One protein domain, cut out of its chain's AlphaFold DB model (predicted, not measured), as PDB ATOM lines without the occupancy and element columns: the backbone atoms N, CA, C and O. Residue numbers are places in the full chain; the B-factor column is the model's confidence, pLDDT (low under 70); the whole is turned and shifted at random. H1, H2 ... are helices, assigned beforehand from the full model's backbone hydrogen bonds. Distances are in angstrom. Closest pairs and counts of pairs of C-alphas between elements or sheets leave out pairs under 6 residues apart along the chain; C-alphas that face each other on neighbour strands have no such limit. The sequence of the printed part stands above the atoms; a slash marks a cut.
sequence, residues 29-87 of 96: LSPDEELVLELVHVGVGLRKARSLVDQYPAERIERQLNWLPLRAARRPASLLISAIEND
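AT A GLANCE: This is residues 29 to 87 of the 96 residues of an uncharacterized protein of Armatimonadetes bacterium (UniProt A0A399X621). Four short helices of similar length gather as a small compact cluster, two layers of two: H1 and H3 make one layer, H2 and H4 the other, with H1 crossing H2 and H3 crossing H4. Their centres make a four-sided ring in the order H1, H2, H4, H3, and the loop of residues 68 to 75, between H3 and H4, makes one end of the long axis. The printed part has 59 residues with four named helices, in the order H1, H2, H3, H4, and no named strand; the class is all helix. The whole is compact, with a radius of gyration of the C-alphas of 10.2 A, and elongated, spanning 29 by 19 by 17 A.

HOW THE PARTS SIT: H1, residues 31 to 41, touches H2, residues 46 to 55; the closest C-alphas, those of Val 36 and Ala 49, are 5.3 A apart. The two form a helical hairpin, running opposite ways at a steep tilt of 42 degrees. H1 also touches H3, residues 58 to 67, with Asp 32 and Ala 58 closest, their C-alphas 7.7 A apart. H1 and H3 run the same way at a shallow tilt of 33 degrees, only just short of steep. H3 touches H4, residues 76 to 86; the C-alphas of Ile 61 and Ile 84, the closest, are 6.0 A apart. H3 and H4 run opposite ways at a steep tilt of 46 degrees. H2 and H4 are close but not clearly touching: their closest C-alphas, those of Leu 52 and Ile 84, are 7.8 A apart, and the helices run the same way at a shallow tilt of 22 degrees. The helix packing is mostly crossed, but only just: of the three pairs that touch, one is at a shallow tilt. In H1, H2, H3 and H4 every O i to N i+4 pair is within hydrogen-bond range.

IN THESE COORDINATES: H1 has 11 residues, Pro 31 to His 41, and measures 15.2 A from first to last C-alpha; C-alpha 31 is at (138.062, 207.793, 105.163). H4, also of 11 residues, Pro 76 to Asn 86, measures 15.3 A and ends with C-alpha 86 at (137.892, 188.400, 116.147). H2, Leu 46 to Gln 55, measures 14.3 A. H3, Ala 58 to Trp 67, measures 14.4 A and begins with C-alpha 58 at (138.112, 199.383, 106.664).

THE WHOLE: The two C-alphas farthest apart are those of Ser 30 and Arg 74, 30.3 A. The printed part has no cut. The links H1 to H2 and H2 to H3 are tight; the link H3 to H4, of 8 residues, is short. The mean pLDDT of the printed part is 97.0, and no printed residue is under 70.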
ATOM      1  N   LEU A  29     137.564 215.197 105.957       91.12
ATOM      2  CA  LEU A  29     138.215 214.056 106.577       91.12
ATOM      3  C   LEU A  29     138.628 213.044 105.513       91.12
ATOM      4  O   LEU A  29     137.981 212.889 104.475       91.12
ATOM      5  N   SER A  30     139.736 212.363 105.767       95.50
ATOM      6  CA  SER A  30     140.036 211.117 105.066       95.50
ATOM      7  C   SER A  30     139.106 209.993 105.551       95.50
ATOM      8  O   SER A  30     138.643 210.048 106.692       95.50
ATOM      9  N   PRO A  31     138.878 208.939 104.744       95.62
ATOM     10  CA  PRO A  31     138.062 207.793 105.163       95.62
ATOM     11  C   PRO A  31     138.513 207.169 106.496       95.62
ATOM     12  O   PRO A  31     137.695 206.827 107.347       95.62
ATOM     13  N   ASP A  32     139.826 207.094 106.730       97.50
ATOM     14  CA  ASP A  32     140.386 206.572 107.982       97.50
ATOM     15  C   ASP A  32     140.051 207.470 109.182       97.50
ATOM     16  O   ASP A  32     139.761 206.983 110.277       97.50
ATOM     17  N   GLU A  33     140.077 208.793 109.001       97.38
ATOM     18  CA  GLU A  33     139.697 209.744 110.049       97.38
ATOM     19  C   GLU A  33     138.203 209.660 110.368       97.38
ATOM     20  O   GLU A  33     137.845 209.713 111.547       97.38
ATOM     21  N   GLU A  34     137.353 209.469 109.357       96.69
ATOM     22  CA  GLU A  34     135.918 209.222 109.542       96.69
ATOM     23  C   GLU A  34     135.692 207.961 110.385       96.69
ATOM     24  O   GLU A  34     135.047 208.037 111.434       96.69
ATOM     25  N   LEU A  35     136.330 206.840 110.030       97.94
ATOM     26  CA  LEU A  35     136.236 205.598 110.806       97.94
ATOM     27  C   LEU A  35     136.738 205.757 112.243       97.94
ATOM     28  O   LEU A  35     136.119 205.252 113.185       97.94
ATOM     29  N   VAL A  36     137.843 206.478 112.455       98.56
ATOM     30  CA  VAL A  36     138.326 206.774 113.812       98.56
ATOM     31  C   VAL A  36     137.271 207.548 114.605       98.56
ATOM     32  O   VAL A  36     137.053 207.231 115.780       98.56
ATOM     33  N   LEU A  37     136.615 208.544 114.002       97.62
ATOM     34  CA  LEU A  37     135.572 209.321 114.671       97.62
ATOM     35  C   LEU A  37     134.327 208.483 114.972       97.62
ATOM     36  O   LEU A  37     133.786 208.607 116.072       97.62
ATOM     37  N   GLU A  38     133.911 207.595 114.072       98.00
ATOM     38  CA  GLU A  38     132.787 206.681 114.310       98.00
ATOM     39  C   GLU A  38     133.064 205.729 115.481       98.00
ATOM     40  O   GLU A  38     132.243 205.589 116.395       98.00
ATOM     41  N   LEU A  39     134.260 205.137 115.531       98.56
ATOM     42  CA  LEU A  39     134.690 204.302 116.656       98.56
ATOM     43  C   LEU A  39     134.693 205.091 117.976       98.56
ATOM     44  O   LEU A  39     134.242 204.585 119.011       98.56
ATOM     45  N   VAL A  40     135.174 206.338 117.952       98.38
ATOM     46  CA  VAL A  40     135.157 207.230 119.121       98.38
ATOM     47  C   VAL A  40     133.730 207.573 119.540       98.38
ATOM     48  O   VAL A  40     133.444 207.566 120.738       98.38
ATOM     49  N   HIS A  41     132.823 207.796 118.590       97.50
ATOM     50  CA  HIS A  41     131.413 208.071 118.856       97.50
ATOM     51  C   HIS A  41     130.721 206.908 119.588       97.50
ATOM     52  O   HIS A  41     129.957 207.130 120.526       97.50
ATOM     53  N   VAL A  42     131.063 205.660 119.246       97.44
ATOM     54  CA  VAL A  42     130.602 204.451 119.961       97.44
ATOM     55  C   VAL A  42     131.184 204.344 121.386       97.44
ATOM     56  O   VAL A  42     130.677 203.592 122.227       97.44
ATOM     57  N   GLY A  43     132.242 205.100 121.687       97.94
ATOM     58  CA  GLY A  43     132.911 205.136 122.987       97.94
ATOM     59  C   GLY A  43     134.245 204.388 123.030       97.94
ATOM     60  O   GLY A  43     134.753 204.108 124.120       97.94
ATOM     61  N   VAL A  44     134.828 204.035 121.880       98.50
ATOM     62  CA  VAL A  44     136.196 203.501 121.819       98.50
ATOM     63  C   VAL A  44     137.185 204.642 122.070       98.50
ATOM     64  O   VAL A  44     137.111 205.701 121.458       98.50
ATOM     65  N   GLY A  45     138.151 204.450 122.970       98.44
ATOM     66  CA  GLY A  45     139.159 205.482 123.228       98.44
ATOM     67  C   GLY A  45     139.987 205.801 121.974       98.44
ATOM     68  O   GLY A  45     140.432 204.881 121.291       98.44
ATOM     69  N   LEU A  46     140.268 207.085 121.712       98.38
ATOM     70  CA  LEU A  46     140.931 207.573 120.485       98.38
ATOM     71  C   LEU A  46     142.196 206.790 120.091       98.38
ATOM     72  O   LEU A  46     142.383 206.443 118.927       98.38
ATOM     73  N   ARG A  47     143.064 206.475 121.065       98.38
ATOM     74  CA  ARG A  47     144.278 205.675 120.825       98.38
ATOM     75  C   ARG A  47     143.942 204.279 120.292       98.38
ATOM     76  O   ARG A  47     144.618 203.797 119.389       98.38
ATOM     77  N   LYS A  48     142.922 203.631 120.858       98.56
ATOM     78  CA  LYS A  48     142.477 202.305 120.421       98.56
ATOM     79  C   LYS A  48     141.760 202.383 119.075       98.56
ATOM     80  O   LYS A  48     142.006 201.518 118.252       98.56
ATOM     81  N   ALA A  49     140.958 203.420 118.830       98.75
ATOM     82  CA  ALA A  49     140.298 203.637 117.542       98.75
ATOM     83  C   ALA A  49     141.314 203.739 116.391       98.75
ATOM     84  O   ALA A  49     141.232 202.958 115.450       98.75
ATOM     85  N   ARG A  50     142.340 204.594 116.527       98.56
ATOM     86  CA  ARG A  50     143.455 204.676 115.560       98.56
ATOM     87  C   ARG A  50     144.141 203.329 115.361       98.56
ATOM     88  O   ARG A  50     144.256 202.856 114.245       98.56
ATOM     89  N   SER A  51     144.484 202.663 116.463       98.69
ATOM     90  CA  SER A  51     145.097 201.334 116.417       98.69
ATOM     91  C   SER A  51     144.242 200.281 115.707       98.69
ATOM     92  O   SER A  51     144.818 199.333 115.190       98.69
ATOM     93  N   LEU A  52     142.909 200.380 115.729       98.69
ATOM     94  CA  LEU A  52     142.036 199.453 115.007       98.69
ATOM     95  C   LEU A  52     142.046 199.756 113.505       98.69
ATOM     96  O   LEU A  52     142.217 198.827 112.725       98.69
ATOM     97  N   VAL A  53     141.925 201.029 113.119       98.56
ATOM     98  CA  VAL A  53     141.974 201.459 111.708       98.56
ATOM     99  C   VAL A  53     143.334 201.147 111.072       98.56
ATOM    100  O   VAL A  53     143.385 200.661 109.952       98.56
ATOM    101  N   ASP A  54     144.429 201.293 111.822       98.38
ATOM    102  CA  ASP A  54     145.777 200.957 111.340       98.38
ATOM    103  C   ASP A  54     145.993 199.441 111.127       98.38
ATOM    104  O   ASP A  54     146.882 199.038 110.376       98.38
ATOM    105  N   GLN A  55     145.253 198.582 111.841       98.56
ATOM    106  CA  GLN A  55     145.523 197.134 111.911       98.56
ATOM    107  C   GLN A  55     144.530 196.272 111.137       98.56
ATOM    108  O   GLN A  55     144.864 195.143 110.772       98.56
ATOM    109  N   TYR A  56     143.313 196.763 110.926       98.44
ATOM    110  CA  TYR A  56     142.231 195.988 110.336       98.44
ATOM    111  C   TYR A  56     141.684 196.697 109.093       98.44
ATOM    112  O   TYR A  56     141.580 197.920 109.098       98.44
ATOM    113  N   PRO A  57     141.294 195.949 108.043       98.12
ATOM    114  CA  PRO A  57     140.692 196.539 106.849       98.12
ATOM    115  C   PRO A  57     139.439 197.358 107.179       98.12
ATOM    116  O   PRO A  57     138.629 196.928 108.008       98.12
ATOM    117  N   ALA A  58     139.255 198.485 106.489       98.06
ATOM    118  CA  ALA A  58     138.112 199.383 106.664       98.06
ATOM    119  C   ALA A  58     136.775 198.633 106.569       98.06
ATOM    120  O   ALA A  58     135.945 198.722 107.474       98.06
ATOM    121  N   GLU A  59     136.622 197.760 105.571       97.69
ATOM    122  CA  GLU A  59     135.383 197.017 105.330       97.69
ATOM    123  C   GLU A  59     135.031 196.097 106.507       97.69
ATOM    124  O   GLU A  59     133.862 195.811 106.766       97.69
ATOM    125  N   ARG A  60     136.034 195.593 107.237       97.81
ATOM    126  CA  ARG A  60     135.806 194.782 108.441       97.81
ATOM    127  C   ARG A  60     135.265 195.639 109.575       97.81
ATOM    128  O   ARG A  60     134.345 195.207 110.265       97.81
ATOM    129  N   ILE A  61     135.820 196.830 109.761       98.44
ATOM    130  CA  ILE A  61     135.392 197.769 110.800       98.44
ATOM    131  C   ILE A  61     133.961 198.243 110.514       98.44
ATOM    132  O   ILE A  61     133.101 198.136 111.390       98.44
ATOM    133  N   GLU A  62     133.689 198.652 109.274       98.19
ATOM    134  CA  GLU A  62     132.372 199.093 108.803       98.19
ATOM    135  C   GLU A  62     131.293 198.024 109.012       98.19
ATOM    136  O   GLU A  62     130.231 198.311 109.565       98.19
ATOM    137  N   ARG A  63     131.563 196.761 108.644       97.31
ATOM    138  CA  ARG A  63     130.614 195.657 108.889       97.31
ATOM    139  C   ARG A  63     130.248 195.540 110.364       97.31
ATOM    140  O   ARG A  63     129.070 195.414 110.697       97.31
ATOM    141  N   GLN A  64     131.236 195.589 111.258       97.75
ATOM    142  CA  GLN A  64     130.969 195.447 112.689       97.75
ATOM    143  C   GLN A  64     130.236 196.660 113.268       97.75
ATOM    144  O   GLN A  64     129.377 196.475 114.131       97.75
ATOM    145  N   LEU A  65     130.519 197.872 112.782       97.38
ATOM    146  CA  LEU A  65     129.763 199.082 113.123       97.38
ATOM    147  C   LEU A  65     128.294 198.954 112.707       97.38
ATOM    148  O   LEU A  65     127.409 199.153 113.539       97.38
ATOM    149  N   ASN A  66     128.034 198.509 111.476       96.31
ATOM    150  CA  ASN A  66     126.681 198.298 110.954       96.31
ATOM    151  C   ASN A  66     125.903 197.233 111.741       96.31
ATOM    152  O   ASN A  66     124.698 197.358 111.959       96.31
ATOM    153  N   TRP A  67     126.583 196.188 112.213       96.06
ATOM    154  CA  TRP A  67     125.960 195.126 113.003       96.06
ATOM    155  C   TRP A  67     125.805 195.455 114.486       96.06
ATOM    156  O   TRP A  67     125.036 194.785 115.178       96.06
ATOM    157  N   LEU A  68     126.515 196.455 115.006       95.12
ATOM    158  CA  LEU A  68     126.528 196.757 116.434       95.12
ATOM    159  C   LEU A  68     125.129 197.064 117.012       95.12
ATOM    160  O   LEU A  68     124.813 196.488 118.061       95.12
ATOM    161  N   PRO A  69     124.264 197.879 116.366       93.25
ATOM    162  CA  PRO A  69     122.907 198.131 116.858       93.25
ATOM    163  C   PRO A  69     122.059 196.858 116.962       93.25
ATOM    164  O   PRO A  69     121.311 196.687 117.924       93.25
ATOM    165  N   LEU A  70     122.235 195.921 116.024       93.94
ATOM    166  CA  LEU A  70     121.492 194.656 115.965       93.94
ATOM    167  C   LEU A  70     121.882 193.682 117.088       93.94
ATOM    168  O   LEU A  70     121.140 192.753 117.398       93.94
ATOM    169  N   ARG A  71     123.047 193.879 117.716       90.25
ATOM    170  CA  ARG A  71     123.536 193.040 118.821       90.25
ATOM    171  C   ARG A  71     123.042 193.498 120.200       90.25
ATOM    172  O   ARG A  71     123.321 192.808 121.179       90.25
ATOM    173  N   ALA A  72     122.352 194.643 120.303       85.75
ATOM    174  CA  ALA A  72     121.805 195.194 121.553       85.75
ATOM    175  C   ALA A  72     122.808 195.186 122.736       85.75
ATOM    176  O   ALA A  72     122.509 194.769 123.859       85.75
ATOM    177  N   ALA A  73     124.045 195.616 122.477       88.75
ATOM    178  CA  ALA A  73     125.152 195.474 123.413       88.75
ATOM    179  C   ALA A  73     125.010 196.361 124.663       88.75
ATOM    180  O   ALA A  73     124.940 197.583 124.565       88.75
ATOM    181  N   ARG A  74     125.131 195.776 125.864       93.06
ATOM    182  CA  ARG A  74     125.204 196.551 127.124       93.06
ATOM    183  C   ARG A  74     126.447 197.450 127.206       93.06
ATOM    184  O   ARG A  74     126.442 198.460 127.900       93.06
ATOM    185  N   ARG A  75     127.543 197.043 126.556       95.75
ATOM    186  CA  ARG A  75     128.815 197.782 126.483       95.75
ATOM    187  C   ARG A  75     129.275 197.848 125.020       95.75
ATOM    188  O   ARG A  75     130.084 197.009 124.624       95.75
ATOM    189  N   PRO A  76     128.749 198.802 124.229       96.62
ATOM    190  CA  PRO A  76     128.952 198.847 122.781       96.62
ATOM    191  C   PRO A  76     130.427 198.880 122.376       96.62
ATOM    192  O   PRO A  76     130.854 198.034 121.602       96.62
ATOM    193  N   ALA A  77     131.232 199.757 122.984       97.69
ATOM    194  CA  ALA A  77     132.656 199.871 122.673       97.69
ATOM    195  C   ALA A  77     133.441 198.570 122.920       97.69
ATOM    196  O   ALA A  77     134.205 198.134 122.065       97.69
ATOM    197  N   SER A  78     133.242 197.913 124.070       97.62
ATOM    198  CA  SER A  78     133.939 196.654 124.382       97.62
ATOM    199  C   SER A  78     133.544 195.522 123.432       97.62
ATOM    200  O   SER A  78     134.408 194.748 123.015       97.62
ATOM    201  N   LEU A  79     132.253 195.427 123.087       97.81
ATOM    202  CA  LEU A  79     131.784 194.437 122.121       97.81
ATOM    203  C   LEU A  79     132.351 194.729 120.732       97.81
ATOM    204  O   LEU A  79     132.847 193.808 120.097       97.81
ATOM    205  N   LEU A  80     132.317 195.988 120.289       98.38
ATOM    206  CA  LEU A  80     132.810 196.389 118.976       98.38
ATOM    207  C   LEU A  80     134.305 196.094 118.817       98.38
ATOM    208  O   LEU A  80     134.693 195.501 117.818       98.38
ATOM    209  N   ILE A  81     135.128 196.422 119.820       98.56
ATOM    210  CA  ILE A  81     136.561 196.080 119.816       98.56
ATOM    211  C   ILE A  81     136.741 194.570 119.637       98.56
ATOM    212  O   ILE A  81     137.459 194.144 118.739       98.56
ATOM    213  N   SER A  82     136.041 193.767 120.443       98.06
ATOM    214  CA  SER A  82     136.146 192.302 120.381       98.06
ATOM    215  C   SER A  82     135.671 191.756 119.029       98.06
ATOM    216  O   SER A  82     136.290 190.851 118.477       98.06
ATOM    217  N   ALA A  83     134.591 192.316 118.486       98.06
ATOM    218  CA  ALA A  83     134.020 191.917 117.209       98.06
ATOM    219  C   ALA A  83     134.944 192.248 116.034       98.06
ATOM    220  O   ALA A  83     135.097 191.426 115.131       98.06
ATOM    221  N   ILE A  84     135.609 193.408 116.069       98.44
ATOM    222  CA  ILE A  84     136.631 193.767 115.085       98.44
ATOM    223  C   ILE A  84     137.827 192.835 115.232       98.44
ATOM    224  O   ILE A  84     138.208 192.231 114.243       98.44
ATOM    225  N   GLU A  85     138.379 192.643 116.430       98.38
ATOM    226  CA  GLU A  85     139.587 191.827 116.645       98.38
ATOM    227  C   GLU A  85     139.403 190.358 116.232       98.38
ATOM    228  O   GLU A  85     140.331 189.752 115.698       98.38
ATOM    229  N   ASN A  86     138.194 189.813 116.392       98.06
ATOM    230  CA  ASN A  86     137.892 188.400 116.147       98.06
ATOM    231  C   ASN A  86     137.041 188.132 114.890       98.06
ATOM    232  O   ASN A  86     136.697 186.983 114.652       98.06
ATOM    233  N   ASP A  87     136.704 189.162 114.105       96.88
ATOM    234  CA  ASP A  87     135.885 189.068 112.878       96.88
ATOM    235  C   ASP A  87     134.546 188.362 113.114       96.88
ATOM    236  O   ASP A  87     134.225 187.359 112.485       96.88
TER     237      ASP A  87